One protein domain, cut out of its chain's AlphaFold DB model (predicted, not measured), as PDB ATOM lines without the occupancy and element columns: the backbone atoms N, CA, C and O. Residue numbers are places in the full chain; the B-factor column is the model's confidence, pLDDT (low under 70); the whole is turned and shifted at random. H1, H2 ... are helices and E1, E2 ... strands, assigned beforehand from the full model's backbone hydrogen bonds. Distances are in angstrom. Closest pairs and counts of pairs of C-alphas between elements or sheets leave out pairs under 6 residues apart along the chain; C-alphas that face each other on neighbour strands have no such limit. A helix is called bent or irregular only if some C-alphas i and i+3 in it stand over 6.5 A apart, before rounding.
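This is residues 656 to 729 of the 1144 residues of the protein "Hypothetical protein" of Polarella glacialis (UniProt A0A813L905). Two helices, H1 and H3, lie side by side and run opposite ways; H4 crosses near them and packs on strand E1 of a small two-stranded hairpin, E1 and E2. The four-residue H2 packs beside E2, and the turn of the hairpin, around Glu 723, makes one end of the longest axis. The printed part has 74 residues, with named elements in the order H1, H2, H3, H4, E1, E2; the sheet E1 - E2 is antiparallel and the class is mostly helix. It is compact, with a radius of gyration of the C-alphas of 11.9 A, and spans 35 by 26 by 25 A.

Start with H1, residues 662 to 675, and look across to H3, residues 689 to 698: they touch, closest at the C-alphas of Leu 667 and Ala 694, 5.2 A apart. Their lines stand at a shallow tilt of 25 degrees, opposite ways. Between them in the chain is H2, residues 682 to 685; its closest C-alpha pair with E2, residues 727 to 729, is Leu 682 and Val 728, 5.3 A apart. Just before H2, residues 680 to 681 pair antiparallel with residues 728 to 729 of E2. Go on to H4, residues 705 to 713, which is close to H1 but not clearly touching, closest at the C-alphas of Arg 668 and Ile 713, 7.8 A apart, and about perpendicular at 78 degrees. H4 is only just irregular: C-alphas 710 and 713 are 6.51 A apart. Its closest C-alpha pair with E1, residues 717 to 721, is Ile 709 and Val 717, 6.8 A apart. E1 and E2 form a hairpin, antiparallel at 156 degrees; find N 720 and O 728 at 3.0 A, and N 728 and O 720 at 2.8 A, both within hydrogen-bond range. H3 is apart from both strands. In H3 every O i to N i+4 pair is within hydrogen-bond range, in H1 9 of 10 and in H4 4 of 5; H2 is too short for such a pair.

Find C-alpha 662 at (290.192, 228.320, 240.923); from there H1 runs 19.9 A to Leu 675. H2 spans 4.9 A, and H3 runs 14.6 A from C-alpha 689 at (308.933, 231.357, 237.888). H4 covers 10.7 A, E1 13.1 A and E2 6.9 A, ending at C-alpha 729 at (303.568, 225.505, 223.407).

The two C-alphas farthest apart are those of Pro 662 and Glu 723, 36.2 A. The printed part has no cut and no long link. Mean pLDDT of the printed part is 74.6; look for values under 70 at residues 657 to 659, 677 to 678, 701 to 702, 714 to 715 and 722 to 726.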
ATOM      1  N   PRO A 656     286.626 218.120 237.208       72.12
ATOM      2  CA  PRO A 656     285.366 218.238 236.477       72.12
ATOM      3  C   PRO A 656     285.649 218.348 234.972       72.12
ATOM      4  O   PRO A 656     286.517 219.137 234.601       72.12
ATOM      5  N   PRO A 657     284.960 217.603 234.090       60.78
ATOM      6  CA  PRO A 657     285.215 217.688 232.653       60.78
ATOM      7  C   PRO A 657     284.922 219.094 232.116       60.78
ATOM      8  O   PRO A 657     285.775 219.671 231.447       60.78
ATOM      9  N   ASP A 658     283.785 219.667 232.515       59.59
ATOM     10  CA  ASP A 658     283.217 220.889 231.930       59.59
ATOM     11  C   ASP A 658     283.514 222.166 232.746       59.59
ATOM     12  O   ASP A 658     282.912 223.213 232.512       59.59
ATOM     13  N   SER A 659     284.410 222.097 233.740       67.88
ATOM     14  CA  SER A 659     284.849 223.269 234.510       67.88
ATOM     15  C   SER A 659     286.238 223.109 235.136       67.88
ATOM     16  O   SER A 659     286.702 222.006 235.449       67.88
ATOM     17  N   PHE A 660     286.911 224.242 235.333       79.25
ATOM     18  CA  PHE A 660     288.191 224.339 236.032       79.25
ATOM     19  C   PHE A 660     287.980 224.731 237.502       79.25
ATOM     20  O   PHE A 660     286.991 225.369 237.868       79.25
ATOM     21  N   LYS A 661     288.908 224.329 238.374       78.25
ATOM     22  CA  LYS A 661     288.972 224.820 239.765       78.25
ATOM     23  C   LYS A 661     289.696 226.172 239.816       78.25
ATOM     24  O   LYS A 661     290.518 226.402 238.938       78.25
ATOM     25  N   PRO A 662     289.503 227.026 240.839       73.69
ATOM     26  CA  PRO A 662     290.192 228.320 240.923       73.69
ATOM     27  C   PRO A 662     291.725 228.224 240.812       73.69
ATOM     28  O   PRO A 662     292.366 229.073 240.199       73.69
ATOM     29  N   GLU A 663     292.327 227.161 241.353       76.81
ATOM     30  CA  GLU A 663     293.770 226.913 241.278       76.81
ATOM     31  C   GLU A 663     294.218 226.375 239.904       76.81
ATOM     32  O   GLU A 663     295.373 226.560 239.518       76.81
ATOM     33  N   GLU A 664     293.311 225.726 239.168       80.12
ATOM     34  CA  GLU A 664     293.514 225.249 237.794       80.12
ATOM     35  C   GLU A 664     293.350 226.393 236.784       80.12
ATOM     36  O   GLU A 664     294.162 226.532 235.873       80.12
ATOM     37  N   GLU A 665     292.357 227.257 237.000       80.50
ATOM     38  CA  GLU A 665     292.094 228.468 236.221       80.50
ATOM     39  C   GLU A 665     293.275 229.443 236.314       80.50
ATOM     40  O   GLU A 665     293.830 229.849 235.301       80.50
ATOM     41  N   ASN A 666     293.788 229.703 237.520       80.44
ATOM     42  CA  ASN A 666     295.002 230.504 237.701       80.44
ATOM     43  C   ASN A 666     296.255 229.868 237.046       80.44
ATOM     44  O   ASN A 666     297.180 230.586 236.669       80.44
ATOM     45  N   LEU A 667     296.319 228.539 236.870       82.62
ATOM     46  CA  LEU A 667     297.384 227.906 236.074       82.62
ATOM     47  C   LEU A 667     297.155 228.090 234.562       82.62
ATOM     48  O   LEU A 667     298.125 228.319 233.834       82.62
ATOM     49  N   ARG A 668     295.898 228.030 234.102       84.06
ATOM     50  CA  ARG A 668     295.477 228.320 232.722       84.06
ATOM     51  C   ARG A 668     295.781 229.771 232.351       84.06
ATOM     52  O   ARG A 668     296.578 229.983 231.443       84.06
ATOM     53  N   GLU A 669     295.267 230.757 233.085       82.38
ATOM     54  CA  GLU A 669     295.496 232.192 232.844       82.38
ATOM     55  C   GLU A 669     296.991 232.554 232.798       82.38
ATOM     56  O   GLU A 669     297.452 233.225 231.872       82.38
ATOM     57  N   VAL A 670     297.787 232.072 233.763       83.81
ATOM     58  CA  VAL A 670     299.232 232.365 233.838       83.81
ATOM     59  C   VAL A 670     300.029 231.702 232.705       83.81
ATOM     60  O   VAL A 670     301.098 232.202 232.346       83.81
ATOM     61  N   LEU A 671     299.530 230.607 232.120       80.62
ATOM     62  CA  LEU A 671     300.114 229.984 230.931       80.62
ATOM     63  C   LEU A 671     299.652 230.675 229.639       80.62
ATOM     64  O   LEU A 671     300.493 230.986 228.797       80.62
ATOM     65  N   VAL A 672     298.357 230.968 229.502       79.88
ATOM     66  CA  VAL A 672     297.771 231.676 228.351       79.88
ATOM     67  C   VAL A 672     298.403 233.059 228.206       79.88
ATOM     68  O   VAL A 672     298.973 233.347 227.159       79.88
ATOM     69  N   SER A 673     298.459 233.873 229.266       80.31
ATOM     70  CA  SER A 673     299.059 235.216 229.190       80.31
ATOM     71  C   SER A 673     300.594 235.222 229.054       80.31
ATOM     72  O   SER A 673     301.210 236.217 228.660       80.31
ATOM     73  N   ALA A 674     301.252 234.084 229.303       77.38
ATOM     74  CA  ALA A 674     302.645 233.898 228.901       77.38
ATOM     75  C   ALA A 674     302.794 233.631 227.388       77.38
ATOM     76  O   ALA A 674     303.829 233.984 226.824       77.38
ATOM     77  N   LEU A 675     301.778 233.040 226.746       75.75
ATOM     78  CA  LEU A 675     301.737 232.680 225.323       75.75
ATOM     79  C   LEU A 675     301.075 233.746 224.428       75.75
ATOM     80  O   LEU A 675     301.343 233.772 223.230       75.75
ATOM     81  N   GLU A 676     300.298 234.682 224.988       73.94
ATOM     82  CA  GLU A 676     299.778 235.884 224.294       73.94
ATOM     83  C   GLU A 676     300.881 236.697 223.589       73.94
ATOM     84  O   GLU A 676     300.620 237.455 222.658       73.94
ATOM     85  N   ARG A 677     302.134 236.544 224.034       60.56
ATOM     86  CA  ARG A 677     303.322 237.235 223.507       60.56
ATOM     87  C   ARG A 677     304.076 236.427 222.443       60.56
ATOM     88  O   ARG A 677     305.167 236.831 222.044       60.56
ATOM     89  N   GLY A 678     303.524 235.293 222.014       67.50
ATOM     90  CA  GLY A 678     304.134 234.345 221.087       67.50
ATOM     91  C   GLY A 678     304.385 232.970 221.712       67.50
ATOM     92  O   GLY A 678     304.308 232.778 222.926       67.50
ATOM     93  N   SER A 679     304.696 231.993 220.861       79.19
ATOM     94  CA  SER A 679     304.938 230.612 221.280       79.19
ATOM     95  C   SER A 679     306.203 230.472 222.138       79.19
ATOM     96  O   SER A 679     307.218 231.135 221.916       79.19
ATOM     97  N   LEU A 680     306.148 229.582 223.134       80.25
ATOM     98  CA  LEU A 680     307.237 229.355 224.087       80.25
ATOM     99  C   LEU A 680     307.736 227.917 224.007       80.25
ATOM    100  O   LEU A 680     306.948 226.971 223.997       80.25
ATOM    101  N   LEU A 681     309.056 227.727 224.043       81.25
ATOM    102  CA  LEU A 681     309.624 226.391 224.216       81.25
ATOM    103  C   LEU A 681     309.186 225.815 225.565       81.25
ATOM    104  O   LEU A 681     309.234 226.489 226.595       81.25
ATOM    105  N   LEU A 682     308.845 224.531 225.594       76.75
ATOM    106  CA  LEU A 682     308.448 223.832 226.816       76.75
ATOM    107  C   LEU A 682     309.535 223.898 227.911       76.75
ATOM    108  O   LEU A 682     309.234 223.898 229.105       76.75
ATOM    109  N   SER A 683     310.808 223.988 227.516       72.69
ATOM    110  CA  SER A 683     311.935 224.239 228.423       72.69
ATOM    111  C   SER A 683     311.864 225.622 229.086       72.69
ATOM    112  O   SER A 683     312.152 225.731 230.273       72.69
ATOM    113  N   GLN A 684     311.425 226.658 228.364       76.50
ATOM    114  CA  GLN A 684     311.210 228.012 228.888       76.50
ATOM    115  C   GLN A 684     309.968 228.069 229.787       76.50
ATOM    116  O   GLN A 684     310.026 228.656 230.866       76.50
ATOM    117  N   VAL A 685     308.880 227.384 229.413       75.31
ATOM    118  CA  VAL A 685     307.678 227.219 230.257       75.31
ATOM    119  C   VAL A 685     308.048 226.590 231.608       75.31
ATOM    120  O   VAL A 685     307.684 227.118 232.658       75.31
ATOM    121  N   LYS A 686     308.875 225.535 231.599       74.50
ATOM    122  CA  LYS A 686     309.417 224.875 232.805       74.50
ATOM    123  C   LYS A 686     310.456 225.702 233.587       74.50
ATOM    124  O   LYS A 686     310.859 225.271 234.665       74.50
ATOM    125  N   LEU A 687     310.883 226.860 233.075       73.62
ATOM    126  CA  LEU A 687     311.801 227.804 233.734       73.62
ATOM    127  C   LEU A 687     311.111 229.103 234.199       73.62
ATOM    128  O   LEU A 687     311.684 229.846 234.996       73.62
ATOM    129  N   ASN A 688     309.885 229.385 233.747       77.94
ATOM    130  CA  ASN A 688     309.144 230.586 234.124       77.94
ATOM    131  C   ASN A 688     308.668 230.498 235.586       77.94
ATOM    132  O   ASN A 688     307.790 229.704 235.925       77.94
ATOM    133  N   ALA A 689     309.213 231.357 236.452       75.00
ATOM    134  CA  ALA A 689     308.933 231.357 237.888       75.00
ATOM    135  C   ALA A 689     307.439 231.476 238.250       75.00
ATOM    136  O   ALA A 689     307.018 230.869 239.235       75.00
ATOM    137  N   LYS A 690     306.628 232.200 237.458       77.00
ATOM    138  CA  LYS A 690     305.175 232.302 237.690       77.00
ATOM    139  C   LYS A 690     304.470 230.978 237.401       77.00
ATOM    140  O   LYS A 690     303.731 230.481 238.248       77.00
ATOM    141  N   ILE A 691     304.769 230.373 236.248       80.75
ATOM    142  CA  ILE A 691     304.200 229.080 235.839       80.75
ATOM    143  C   ILE A 691     304.642 227.981 236.814       80.75
ATOM    144  O   ILE A 691     303.805 227.200 237.254       80.75
ATOM    145  N   ILE A 692     305.911 227.954 237.245       79.06
ATOM    146  CA  ILE A 692     306.403 227.024 238.281       79.06
ATOM    147  C   ILE A 692     305.641 227.205 239.607       79.06
ATOM    148  O   ILE A 692     305.359 226.215 240.283       79.06
ATOM    149  N   GLY A 693     305.312 228.445 239.984       73.62
ATOM    150  CA  GLY A 693     304.518 228.756 241.174       73.62
ATOM    151  C   GLY A 693     303.115 228.151 241.106       73.62
ATOM    152  O   GLY A 693     302.763 227.339 241.960       73.62
ATOM    153  N   ALA A 694     302.354 228.474 240.056       77.56
ATOM    154  CA  ALA A 694     301.014 227.922 239.837       77.56
ATOM    155  C   ALA A 694     301.033 226.387 239.665       77.56
ATOM    156  O   ALA A 694     300.231 225.682 240.275       77.56
ATOM    157  N   THR A 695     302.020 225.848 238.939       80.12
ATOM    158  CA  THR A 695     302.222 224.396 238.761       80.12
ATOM    159  C   THR A 695     302.349 223.690 240.108       80.12
ATOM    160  O   THR A 695     301.704 222.670 240.319       80.12
ATOM    161  N   LYS A 696     303.142 224.237 241.040       77.88
ATOM    162  CA  LYS A 696     303.322 223.664 242.385       77.88
ATOM    163  C   LYS A 696     302.114 223.839 243.306       77.88
ATOM    164  O   LYS A 696     302.021 223.105 244.286       77.88
ATOM    165  N   ALA A 697     301.241 224.808 243.033       76.75
ATOM    166  CA  ALA A 697     300.019 225.020 243.801       76.75
ATOM    167  C   ALA A 697     298.911 224.028 243.409       76.75
ATOM    168  O   ALA A 697     298.163 223.591 244.280       76.75
ATOM    169  N   PHE A 698     298.827 223.651 242.125       78.69
ATOM    170  CA  PHE A 698     297.740 222.820 241.601       78.69
ATOM    171  C   PHE A 698     298.138 221.380 241.220       78.69
ATOM    172  O   PHE A 698     297.428 220.439 241.580       78.69
ATOM    173  N   LEU A 699     299.249 221.173 240.499       79.38
ATOM    174  CA  LEU A 699     299.616 219.849 239.982       79.38
ATOM    175  C   LEU A 699     300.452 219.047 240.999       79.38
ATOM    176  O   LEU A 699     301.533 219.489 241.402       79.38
ATOM    177  N   PRO A 700     300.024 217.826 241.384       72.12
ATOM    178  CA  PRO A 700     300.869 216.909 242.138       72.12
ATOM    179  C   PRO A 700     302.111 216.540 241.323       72.12
ATOM    180  O   PRO A 700     302.009 216.299 240.123       72.12
ATOM    181  N   GLY A 701     303.266 216.376 241.973       68.19
ATOM    182  CA  GLY A 701     304.540 216.055 241.303       68.19
ATOM    183  C   GLY A 701     304.604 214.713 240.547       68.19
ATOM    184  O   GLY A 701     305.657 214.370 240.019       68.19
ATOM    185  N   SER A 702     303.510 213.948 240.504       66.88
ATOM    186  CA  SER A 702     303.318 212.760 239.663       66.88
ATOM    187  C   SER A 702     302.713 213.062 238.281       66.88
ATOM    188  O   SER A 702     302.739 212.183 237.422       66.88
ATOM    189  N   VAL A 703     302.173 214.268 238.069       74.94
ATOM    190  CA  VAL A 703     301.598 214.766 236.808       74.94
ATOM    191  C   VAL A 703     302.557 215.807 236.233       74.94
ATOM    192  O   VAL A 703     302.928 216.745 236.940       74.94
ATOM    193  N   SER A 704     302.975 215.683 234.969       77.38
ATOM    194  CA  SER A 704     303.745 216.757 234.334       77.38
ATOM    195  C   SER A 704     302.818 217.809 233.721       77.38
ATOM    196  O   SER A 704     301.676 217.527 233.358       77.38
ATOM    197  N   ILE A 705     303.326 219.035 233.565       80.00
ATOM    198  CA  ILE A 705     302.584 220.109 232.891       80.00
ATOM    199  C   ILE A 705     302.251 219.758 231.427       80.00
ATOM    200  O   ILE A 705     301.237 220.217 230.920       80.00
ATOM    201  N   GLU A 706     303.041 218.895 230.771       78.69
ATOM    202  CA  GLU A 706     302.737 218.385 229.422       78.69
ATOM    203  C   GLU A 706     301.459 217.542 229.429       78.69
ATOM    204  O   GLU A 706     300.544 217.799 228.653       78.69
ATOM    205  N   ASP A 707     301.371 216.585 230.359       75.75
ATOM    206  CA  ASP A 707     300.240 215.655 230.462       75.75
ATOM    207  C   ASP A 707     298.935 216.370 230.850       75.75
ATOM    208  O   ASP A 707     297.847 215.887 230.535       75.75
ATOM    209  N   TRP A 708     299.039 217.506 231.552       82.56
ATOM    210  CA  TRP A 708     297.908 218.381 231.862       82.56
ATOM    211  C   TRP A 708     297.506 219.238 230.653       82.56
ATOM    212  O   TRP A 708     296.325 219.239 230.305       82.56
ATOM    213  N   ILE A 709     298.459 219.882 229.959       79.69
ATOM    214  CA  ILE A 709     298.183 220.651 228.730       79.69
ATOM    215  C   ILE A 709     297.457 219.766 227.710       79.69
ATOM    216  O   ILE A 709     296.339 220.087 227.318       79.69
ATOM    217  N   GLU A 710     298.023 218.605 227.367       76.12
ATOM    218  CA  GLU A 710     297.481 217.680 226.357       76.12
ATOM    219  C   GLU A 710     296.061 217.166 226.665       76.12
ATOM    220  O   GLU A 710     295.375 216.702 225.756       76.12
ATOM    221  N   ARG A 711     295.617 217.204 227.932       73.94
ATOM    222  CA  ARG A 711     294.381 216.538 228.391       73.94
ATOM    223  C   ARG A 711     293.328 217.453 229.015       73.94
ATOM    224  O   ARG A 711     292.199 217.001 229.185       73.94
ATOM    225  N   ARG A 712     293.671 218.690 229.395       76.06
ATOM    226  CA  ARG A 712     292.740 219.653 230.022       76.06
ATOM    227  C   ARG A 712     292.551 220.933 229.217       76.06
ATOM    228  O   ARG A 712     291.434 221.429 229.181       76.06
ATOM    229  N   ILE A 713     293.597 221.426 228.550       74.44
ATOM    230  CA  ILE A 713     293.548 222.671 227.761       74.44
ATOM    231  C   ILE A 713     294.060 222.495 226.323       74.44
ATOM    232  O   ILE A 713     294.326 223.476 225.641       74.44
ATOM    233  N   GLY A 714     294.164 221.259 225.822       66.19
ATOM    234  CA  GLY A 714     294.707 220.953 224.488       66.19
ATOM    235  C   GLY A 714     293.923 221.549 223.310       66.19
ATOM    236  O   GLY A 714     294.454 221.641 222.205       66.19
ATOM    237  N   ALA A 715     292.679 221.981 223.547       65.38
ATOM    238  CA  ALA A 715     291.883 222.754 222.596       65.38
ATOM    239  C   ALA A 715     292.359 224.214 222.461       65.38
ATOM    240  O   ALA A 715     292.215 224.799 221.393       65.38
ATOM    241  N   GLU A 716     292.960 224.779 223.511       71.69
ATOM    242  CA  GLU A 716     293.428 226.171 223.585       71.69
ATOM    243  C   GLU A 716     294.950 226.284 223.434       71.69
ATOM    244  O   GLU A 716     295.439 227.249 222.857       71.69
ATOM    245  N   VAL A 717     295.709 225.305 223.939       76.00
ATOM    246  CA  VAL A 717     297.177 225.274 223.882       76.00
ATOM    247  C   VAL A 717     297.656 223.941 223.313       76.00
ATOM    248  O   VAL A 717     297.570 222.904 223.973       76.00
ATOM    249  N   SER A 718     298.218 223.965 222.106       75.25
ATOM    250  CA  SER A 718     298.841 222.800 221.474       75.25
ATOM    251  C   SER A 718     300.336 222.677 221.812       75.25
ATOM    252  O   SER A 718     301.027 223.656 222.106       75.25
ATOM    253  N   LEU A 719     300.850 221.440 221.783       76.31
ATOM    254  CA  LEU A 719     302.258 221.099 222.044       76.31
ATOM    255  C   LEU A 719     302.931 220.539 220.781       76.31
ATOM    256  O   LEU A 719     303.120 219.326 220.632       76.31
ATOM    257  N   VAL A 720     303.295 221.445 219.876       72.62
ATOM    258  CA  VAL A 720     303.949 221.156 218.590       72.62
ATOM    259  C   VAL A 720     305.437 220.834 218.806       72.62
ATOM    260  O   VAL A 720     306.041 221.268 219.786       72.62
ATOM    261  N   THR A 721     306.055 220.059 217.912       70.69
ATOM    262  CA  THR A 721     307.512 219.820 217.919       70.69
ATOM    263  C   THR A 721     308.150 220.553 216.743       70.69
ATOM    264  O   THR A 721     307.682 220.407 215.618       70.69
ATOM    265  N   ASN A 722     309.185 221.357 216.998       68.75
ATOM    266  CA  ASN A 722     309.869 222.128 215.958       68.75
ATOM    267  C   ASN A 722     310.861 221.272 215.140       68.75
ATOM    268  O   ASN A 722     311.177 220.139 215.504       68.75
ATOM    269  N   GLU A 723     311.404 221.846 214.063       53.41
ATOM    270  CA  GLU A 723     312.386 221.208 213.162       53.41
ATOM    271  C   GLU A 723     313.674 220.741 213.879       53.41
ATOM    272  O   GLU A 723     314.388 219.876 213.381       53.41
ATOM    273  N   GLN A 724     313.951 221.263 215.081       53.28
ATOM    274  CA  GLN A 724     315.080 220.883 215.940       53.28
ATOM    275  C   GLN A 724     314.717 219.794 216.975       53.28
ATOM    276  O   GLN A 724     315.501 219.515 217.885       53.28
ATOM    277  N   GLY A 725     313.528 219.188 216.881       56.94
ATOM    278  CA  GLY A 725     313.061 218.121 217.774       56.94
ATOM    279  C   GLY A 725     312.606 218.590 219.164       56.94
ATOM    280  O   GLY A 725     312.467 217.772 220.074       56.94
ATOM    281  N   GLN A 726     312.382 219.893 219.361       65.00
ATOM    282  CA  GLN A 726     312.026 220.486 220.654       65.00
ATOM    283  C   GLN A 726     310.519 220.769 220.743       65.00
ATOM    284  O   GLN A 726     309.924 221.291 219.801       65.00
ATOM    285  N   ARG A 727     309.897 220.471 221.895       74.06
ATOM    286  CA  ARG A 727     308.472 220.769 222.134       74.06
ATOM    287  C   ARG A 727     308.249 222.260 222.415       74.06
ATOM    288  O   ARG A 727     308.949 222.848 223.243       74.06
ATOM    289  N   VAL A 728     307.238 222.837 221.775       80.81
ATOM    290  CA  VAL A 728     306.826 224.246 221.834       80.81
ATOM    291  C   VAL A 728     305.337 224.307 222.179       80.81
ATOM    292  O   VAL A 728     304.541 223.585 221.586       80.81
ATOM    293  N   CYS A 729     304.962 225.169 223.122       77.06
ATOM    294  CA  CYS A 729     303.568 225.505 223.407       77.06
ATOM    295  C   CYS A 729     303.101 226.625 222.465       77.06
ATOM    296  O   CYS A 729     303.795 227.639 222.331       77.06
TER     297      CYS A 729